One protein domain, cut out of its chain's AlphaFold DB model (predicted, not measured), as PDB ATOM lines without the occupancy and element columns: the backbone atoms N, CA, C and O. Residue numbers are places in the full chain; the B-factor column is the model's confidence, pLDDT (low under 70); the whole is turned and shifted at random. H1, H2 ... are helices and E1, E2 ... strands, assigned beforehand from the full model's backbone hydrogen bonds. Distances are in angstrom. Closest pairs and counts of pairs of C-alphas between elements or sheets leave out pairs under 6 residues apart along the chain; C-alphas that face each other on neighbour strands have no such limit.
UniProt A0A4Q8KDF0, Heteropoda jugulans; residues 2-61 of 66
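What this domain is: This is residues 2 to 61 of the 66 residues of a protein of Heteropoda jugulans (UniProt A0A4Q8KDF0). With little regular structure, the model is a long arm, residues 2 to 24 with helix H1, sticking out from a small body of loops that holds the hairpin of E1 and E2. The arm makes the length: the whole is extended, spanning 61 by 20 by 16 A, with a radius of gyration of the C-alphas of 19.6 A. The printed part has 60 residues, under half of them in the named elements H1, E1, E2, in that order; the class is mixed, the sheet E1 - E2 antiparallel.

Where its parts are: H1, residues 2 to 18, begins at C-alpha 2 (-39.541, 66.470, 19.600) and is 25.4 A long. E1 is residues 52 to 54, 7.0 A. E2, residues 58 to 60, 7.1 A, ends at C-alpha 60 (-6.678, 35.564, 46.927).

How they stand to each other: In H1, 11 of 13 O i to N i+4 pairs are within hydrogen-bond range. H1 and E2 are apart. E1 and E2 form a hairpin at 136 degrees, with N 53 and O 59 at 2.8 A.

The domain as a whole: The body without residues 2 to 24 spans 21 by 19 by 16 A. The link from H1 to E1 is long, 33 residues. The printed part has no cut. Residues 14 to 33 have pLDDT under 70.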
ATOM      1  N   LYS A   2     -40.171  67.528  20.424       70.00
ATOM      2  CA  LYS A   2     -39.541  66.470  19.600       70.00
ATOM      3  C   LYS A   2     -38.232  65.885  20.180       70.00
ATOM      4  O   LYS A   2     -38.061  64.675  20.187       70.00
ATOM      5  N   ALA A   3     -37.354  66.733  20.728       77.62
ATOM      6  CA  ALA A   3     -36.076  66.308  21.320       77.62
ATOM      7  C   ALA A   3     -36.228  65.533  22.644       77.62
ATOM      8  O   ALA A   3     -35.433  64.649  22.938       77.62
ATOM      9  N   ILE A   4     -37.279  65.828  23.416       83.25
ATOM     10  CA  ILE A   4     -37.552  65.157  24.697       83.25
ATOM     11  C   ILE A   4     -37.971  63.706  24.435       83.25
ATOM     12  O   ILE A   4     -37.499  62.798  25.106       83.25
ATOM     13  N   ILE A   5     -38.794  63.478  23.407       84.88
ATOM     14  CA  ILE A   5     -39.217  62.132  22.994       84.88
ATOM     15  C   ILE A   5     -38.009  61.313  22.515       84.88
ATOM     16  O   ILE A   5     -37.875  60.150  22.881       84.88
ATOM     17  N   ALA A   6     -37.096  61.925  21.753       86.31
ATOM     18  CA  ALA A   6     -35.870  61.263  21.310       86.31
ATOM     19  C   ALA A   6     -34.966  60.852  22.489       86.31
ATOM     20  O   ALA A   6     -34.458  59.735  22.507       86.31
ATOM     21  N   LEU A   7     -34.817  61.719  23.496       85.25
ATOM     22  CA  LEU A   7     -34.041  61.420  24.700       85.25
ATOM     23  C   LEU A   7     -34.656  60.268  25.511       85.25
ATOM     24  O   LEU A   7     -33.937  59.363  25.923       85.25
ATOM     25  N   MET A   8     -35.980  60.271  25.689       86.06
ATOM     26  CA  MET A   8     -36.706  59.202  26.387       86.06
ATOM     27  C   MET A   8     -36.494  57.841  25.708       86.06
ATOM     28  O   MET A   8     -36.194  56.858  26.379       86.06
ATOM     29  N   LEU A   9     -36.604  57.789  24.375       84.81
ATOM     30  CA  LEU A   9     -36.414  56.557  23.604       84.81
ATOM     31  C   LEU A   9     -34.977  56.035  23.691       84.81
ATOM     32  O   LEU A   9     -34.782  54.831  23.843       84.81
ATOM     33  N   LEU A  10     -33.981  56.926  23.643       83.81
ATOM     34  CA  LEU A  10     -32.580  56.541  23.825       83.81
ATOM     35  C   LEU A  10     -32.375  55.888  25.196       83.81
ATOM     36  O   LEU A  10     -31.847  54.782  25.261       83.81
ATOM     37  N   ILE A  11     -32.845  56.517  26.277       81.56
ATOM     38  CA  ILE A  11     -32.676  55.999  27.646       81.56
ATOM     39  C   ILE A  11     -33.302  54.603  27.795       81.56
ATOM     40  O   ILE A  11     -32.655  53.705  28.328       81.56
ATOM     41  N   VAL A  12     -34.519  54.386  27.281       80.38
ATOM     42  CA  VAL A  12     -35.205  53.080  27.356       80.38
ATOM     43  C   VAL A  12     -34.410  51.972  26.652       80.38
ATOM     44  O   VAL A  12     -34.316  50.862  27.175       80.38
ATOM     45  N   VAL A  13     -33.793  52.270  25.504       77.12
ATOM     46  CA  VAL A  13     -32.955  51.309  24.767       77.12
ATOM     47  C   VAL A  13     -31.644  51.022  25.508       77.12
ATOM     48  O   VAL A  13     -31.232  49.866  25.580       77.12
ATOM     49  N   PHE A  14     -31.000  52.034  26.099       69.62
ATOM     50  CA  PHE A  14     -29.745  51.847  26.839       69.62
ATOM     51  C   PHE A  14     -29.933  51.074  28.155       69.62
ATOM     52  O   PHE A  14     -29.089  50.242  28.493       69.62
ATOM     53  N   SER A  15     -31.045  51.270  28.869       67.88
ATOM     54  CA  SER A  15     -31.325  50.551  30.123       67.88
ATOM     55  C   SER A  15     -31.475  49.038  29.931       67.88
ATOM     56  O   SER A  15     -31.063  48.269  30.797       67.88
ATOM     57  N   ALA A  16     -31.998  48.587  28.785       60.12
ATOM     58  CA  ALA A  16     -32.097  47.159  28.478       60.12
ATOM     59  C   ALA A  16     -30.718  46.480  28.339       60.12
ATOM     60  O   ALA A  16     -30.590  45.290  28.612       60.12
ATOM     61  N   VAL A  17     -29.681  47.234  27.953       60.62
ATOM     62  CA  VAL A  17     -28.308  46.724  27.789       60.62
ATOM     63  C   VAL A  17     -27.562  46.676  29.127       60.62
ATOM     64  O   VAL A  17     -26.755  45.775  29.346       60.62
ATOM     65  N   ALA A  18     -27.862  47.592  30.054       58.41
ATOM     66  CA  ALA A  18     -27.252  47.608  31.385       58.41
ATOM     67  C   ALA A  18     -27.665  46.397  32.245       58.41
ATOM     68  O   ALA A  18     -26.842  45.851  32.975       58.41
ATOM     69  N   LEU A  19     -28.901  45.906  32.089       53.09
ATOM     70  CA  LEU A  19     -29.423  44.751  32.836       53.09
ATOM     71  C   LEU A  19     -28.761  43.409  32.472       53.09
ATOM     72  O   LEU A  19     -28.897  42.446  33.217       53.09
ATOM     73  N   ALA A  20     -28.034  43.331  31.354       50.75
ATOM     74  CA  ALA A  20     -27.246  42.149  30.989       50.75
ATOM     75  C   ALA A  20     -25.816  42.174  31.565       50.75
ATOM     76  O   ALA A  20     -25.092  41.187  31.449       50.75
ATOM     77  N   PHE A  21     -25.405  43.295  32.168       50.22
ATOM     78  CA  PHE A  21     -24.093  43.475  32.799       50.22
ATOM     79  C   PHE A  21     -24.165  43.686  34.311       50.22
ATOM     80  O   PHE A  21     -23.128  43.815  34.965       50.22
ATOM     81  N   GLU A  22     -25.365  43.651  34.883       46.06
ATOM     82  CA  GLU A  22     -25.520  43.447  36.309       46.06
ATOM     83  C   GLU A  22     -25.204  41.970  36.572       46.06
ATOM     84  O   GLU A  22     -26.057  41.091  36.501       46.06
ATOM     85  N   ASN A  23     -23.933  41.673  36.830       44.94
ATOM     86  CA  ASN A  23     -23.651  40.679  37.846       44.94
ATOM     87  C   ASN A  23     -23.938  41.374  39.183       44.94
ATOM     88  O   ASN A  23     -23.063  42.095  39.668       44.94
ATOM     89  N   PRO A  24     -25.106  41.169  39.823       44.12
ATOM     90  CA  PRO A  24     -25.246  41.372  41.256       44.12
ATOM     91  C   PRO A  24     -24.465  40.262  41.982       44.12
ATOM     92  O   PRO A  24     -25.011  39.418  42.681       44.12
ATOM     93  N   ALA A  25     -23.156  40.229  41.775       46.16
ATOM     94  CA  ALA A  25     -22.191  39.576  42.638       46.16
ATOM     95  C   ALA A  25     -21.260  40.727  43.016       46.16
ATOM     96  O   ALA A  25     -20.454  41.154  42.201       46.16
ATOM     97  N   MET A  26     -21.472  41.422  44.131       43.53
ATOM     98  CA  MET A  26     -21.065  40.930  45.443       43.53
ATOM     99  C   MET A  26     -21.916  41.549  46.569       43.53
ATOM    100  O   MET A  26     -21.424  42.373  47.329       43.53
ATOM    101  N   ASP A  27     -23.180  41.155  46.705       40.88
ATOM    102  CA  ASP A  27     -23.879  41.263  48.001       40.88
ATOM    103  C   ASP A  27     -24.580  39.946  48.335       40.88
ATOM    104  O   ASP A  27     -25.700  39.872  48.821       40.88
ATOM    105  N   HIS A  28     -23.890  38.839  48.076       42.88
ATOM    106  CA  HIS A  28     -24.132  37.667  48.889       42.88
ATOM    107  C   HIS A  28     -23.270  37.810  50.141       42.88
ATOM    108  O   HIS A  28     -22.223  37.180  50.285       42.88
ATOM    109  N   VAL A  29     -23.784  38.596  51.095       47.88
ATOM    110  CA  VAL A  29     -23.710  38.233  52.515       47.88
ATOM    111  C   VAL A  29     -24.417  36.878  52.649       47.88
ATOM    112  O   VAL A  29     -25.539  36.747  53.128       47.88
ATOM    113  N   VAL A  30     -23.782  35.837  52.116       45.81
ATOM    114  CA  VAL A  30     -24.090  34.457  52.435       45.81
ATOM    115  C   VAL A  30     -23.543  34.296  53.840       45.81
ATOM    116  O   VAL A  30     -22.352  34.090  54.053       45.81
ATOM    117  N   ALA A  31     -24.440  34.462  54.807       52.53
ATOM    118  CA  ALA A  31     -24.302  33.821  56.094       52.53
ATOM    119  C   ALA A  31     -24.099  32.327  55.811       52.53
ATOM    120  O   ALA A  31     -25.031  31.627  55.411       52.53
ATOM    121  N   ARG A  32     -22.860  31.853  55.911       49.66
ATOM    122  CA  ARG A  32     -22.582  30.424  55.955       49.66
ATOM    123  C   ARG A  32     -21.620  30.144  57.075       49.66
ATOM    124  O   ARG A  32     -20.585  30.787  57.175       49.66
ATOM    125  N   ASP A  33     -21.999  29.156  57.868       54.75
ATOM    126  CA  ASP A  33     -21.293  28.513  58.971       54.75
ATOM    127  C   ASP A  33     -19.971  27.842  58.532       54.75
ATOM    128  O   ASP A  33     -19.713  26.671  58.806       54.75
ATOM    129  N   GLY A  34     -19.140  28.566  57.785       71.62
ATOM    130  CA  GLY A  34     -17.890  28.121  57.191       71.62
ATOM    131  C   GLY A  34     -16.991  29.311  56.859       71.62
ATOM    132  O   GLY A  34     -17.382  30.468  56.989       71.62
ATOM    133  N   CYS A  35     -15.753  29.029  56.458       75.25
ATOM    134  CA  CYS A  35     -14.788  30.071  56.130       75.25
ATOM    135  C   CYS A  35     -15.264  30.961  54.957       75.25
ATOM    136  O   CYS A  35     -15.945  30.514  54.032       75.25
ATOM    137  N   GLY A  36     -14.907  32.241  54.999       76.38
ATOM    138  CA  GLY A  36     -15.240  33.270  54.021       76.38
ATOM    139  C   GLY A  36     -14.496  33.096  52.699       76.38
ATOM    140  O   GLY A  36     -13.309  32.760  52.653       76.38
ATOM    141  N   THR A  37     -15.211  33.346  51.606       78.38
ATOM    142  CA  THR A  37     -14.691  33.267  50.233       78.38
ATOM    143  C   THR A  37     -14.460  34.674  49.681       78.38
ATOM    144  O   THR A  37     -14.420  35.640  50.438       78.38
ATOM    145  N   LEU A  38     -14.227  34.831  48.379       78.69
ATOM    146  CA  LEU A  38     -13.905  36.132  47.795       78.69
ATOM    147  C   LEU A  38     -14.931  37.209  48.152       78.69
ATOM    148  O   LEU A  38     -16.129  37.004  47.995       78.69
ATOM    149  N   PHE A  39     -14.433  38.361  48.598       77.88
ATOM    150  CA  PHE A  39     -15.231  39.507  49.043       77.88
ATOM    151  C   PHE A  39     -16.054  39.293  50.321       77.88
ATOM    152  O   PHE A  39     -16.705  40.234  50.768       77.88
ATOM    153  N   SER A  40     -15.969  38.133  50.982       78.00
ATOM    154  CA  SER A  40     -16.513  37.988  52.335       78.00
ATOM    155  C   SER A  40     -15.803  38.948  53.287       78.00
ATOM    156  O   SER A  40     -14.571  39.018  53.302       78.00
ATOM    157  N   GLY A  41     -16.573  39.694  54.082       78.38
ATOM    158  CA  GLY A  41     -16.023  40.520  55.152       78.38
ATOM    159  C   GLY A  41     -15.220  39.657  56.124       78.38
ATOM    160  O   GLY A  41     -15.641  38.555  56.468       78.38
ATOM    161  N   CYS A  42     -14.049  40.135  56.534       80.75
ATOM    162  CA  CYS A  42     -13.168  39.398  57.435       80.75
ATOM    163  C   CYS A  42     -12.530  40.356  58.438       80.75
ATOM    164  O   CYS A  42     -12.214  41.500  58.105       80.75
ATOM    165  N   SER A  43     -12.323  39.877  59.662       83.31
ATOM    166  CA  SER A  43     -11.573  40.606  60.689       83.31
ATOM    167  C   SER A  43     -10.151  40.058  60.807       83.31
ATOM    168  O   SER A  43      -9.193  40.782  61.072       83.31
ATOM    169  N   SER A  44      -9.987  38.760  60.565       80.25
ATOM    170  CA  SER A  44      -8.734  38.027  60.663       80.25
ATOM    171  C   SER A  44      -8.584  37.012  59.529       80.25
ATOM    172  O   SER A  44      -9.543  36.573  58.906       80.25
ATOM    173  N   ASN A  45      -7.345  36.590  59.252       78.62
ATOM    174  CA  ASN A  45      -7.059  35.598  58.202       78.62
ATOM    175  C   ASN A  45      -7.717  34.226  58.440       78.62
ATOM    176  O   ASN A  45      -7.825  33.460  57.490       78.62
ATOM    177  N   ALA A  46      -8.113  33.917  59.677       78.69
ATOM    178  CA  ALA A  46      -8.829  32.692  60.030       78.69
ATOM    179  C   ALA A  46     -10.295  32.705  59.568       78.69
ATOM    180  O   ALA A  46     -10.888  31.645  59.397       78.69
ATOM    181  N   ASP A  47     -10.852  33.893  59.319       77.81
ATOM    182  CA  ASP A  47     -12.199  34.039  58.771       77.81
ATOM    183  C   ASP A  47     -12.236  33.701  57.281       77.81
ATOM    184  O   ASP A  47     -13.314  33.513  56.740       77.81
ATOM    185  N   CYS A  48     -11.088  33.628  56.599       83.44
ATOM    186  CA  CYS A  48     -11.003  33.336  55.172       83.44
ATOM    187  C   CYS A  48     -10.610  31.879  54.918       83.44
ATOM    188  O   CYS A  48      -9.747  31.331  55.603       83.44
ATOM    189  N   CYS A  49     -11.196  31.265  53.891       81.62
ATOM    190  CA  CYS A  49     -10.851  29.903  53.491       81.62
ATOM    191  C   CYS A  49      -9.394  29.770  53.034       81.62
ATOM    192  O   CYS A  49      -8.722  30.745  52.685       81.62
ATOM    193  N   GLU A  50      -8.909  28.529  52.991       81.62
ATOM    194  CA  GLU A  50      -7.580  28.217  52.477       81.62
ATOM    195  C   GLU A  50      -7.403  28.749  51.041       81.62
ATOM    196  O   GLU A  50      -8.315  28.693  50.219       81.62
ATOM    197  N   GLY A  51      -6.248  29.357  50.757       81.31
ATOM    198  CA  GLY A  51      -6.013  30.101  49.509       81.31
ATOM    199  C   GLY A  51      -6.466  31.569  49.531       81.31
ATOM    200  O   GLY A  51      -6.101  32.332  48.632       81.31
ATOM    201  N   PHE A  52      -7.161  32.012  50.584       83.25
ATOM    202  CA  PHE A  52      -7.572  33.402  50.784       83.25
ATOM    203  C   PHE A  52      -6.896  34.038  52.009       83.25
ATOM    204  O   PHE A  52      -6.389  33.369  52.915       83.25
ATOM    205  N   GLY A  53      -6.804  35.366  51.998       84.75
ATOM    206  CA  GLY A  53      -6.232  36.185  53.061       84.75
ATOM    207  C   GLY A  53      -7.091  37.414  53.322       84.75
ATOM    208  O   GLY A  53      -7.751  37.927  52.416       84.75
ATOM    209  N   CYS A  54      -7.069  37.882  54.564       83.50
ATOM    210  CA  CYS A  54      -7.876  38.980  55.053       83.50
ATOM    211  C   CYS A  54      -7.133  40.319  54.966       83.50
ATOM    212  O   CYS A  54      -5.988  40.434  55.407       83.50
ATOM    213  N   LYS A  55      -7.790  41.342  54.402       82.56
ATOM    214  CA  LYS A  55      -7.307  42.738  54.424       82.56
ATOM    215  C   LYS A  55      -8.411  43.728  54.805       82.56
ATOM    216  O   LYS A  55      -8.183  44.600  55.627       82.56
ATOM    217  N   ILE A  56      -9.572  43.593  54.172       81.25
ATOM    218  CA  ILE A  56     -10.835  44.308  54.462       81.25
ATOM    219  C   ILE A  56     -11.977  43.319  54.191       81.25
ATOM    220  O   ILE A  56     -12.903  43.146  54.971       81.25
ATOM    221  N   TRP A  57     -11.817  42.593  53.090       82.00
ATOM    222  CA  TRP A  57     -12.523  41.375  52.744       82.00
ATOM    223  C   TRP A  57     -11.509  40.294  52.354       82.00
ATOM    224  O   TRP A  57     -10.337  40.591  52.071       82.00
ATOM    225  N   CYS A  58     -11.951  39.042  52.333       84.44
ATOM    226  CA  CYS A  58     -11.169  37.907  51.879       84.44
ATOM    227  C   CYS A  58     -10.806  38.067  50.396       84.44
ATOM    228  O   CYS A  58     -11.657  38.276  49.527       84.44
ATOM    229  N   ARG A  59      -9.511  37.973  50.097       84.19
ATOM    230  CA  ARG A  59      -8.936  38.056  48.745       84.19
ATOM    231  C   ARG A  59      -7.981  36.898  48.505       84.19
ATOM    232  O   ARG A  59      -7.468  36.332  49.465       84.19
ATOM    233  N   TYR A  60      -7.683  36.583  47.246       82.81
ATOM    234  CA  TYR A  60      -6.678  35.564  46.927       82.81
ATOM    235  C   TYR A  60      -5.338  35.866  47.612       82.81
ATOM    236  O   TYR A  60      -4.807  36.981  47.503       82.81
ATOM    237  N   LYS A  61      -4.769  34.853  48.274       79.25
ATOM    238  CA  LYS A  61      -3.355  34.830  48.651       79.25
ATOM    239  C   LYS A  61      -2.548  34.641  47.375       79.25
ATOM    240  O   LYS A  61      -2.252  33.527  46.960       79.25
TER     241      LYS A  61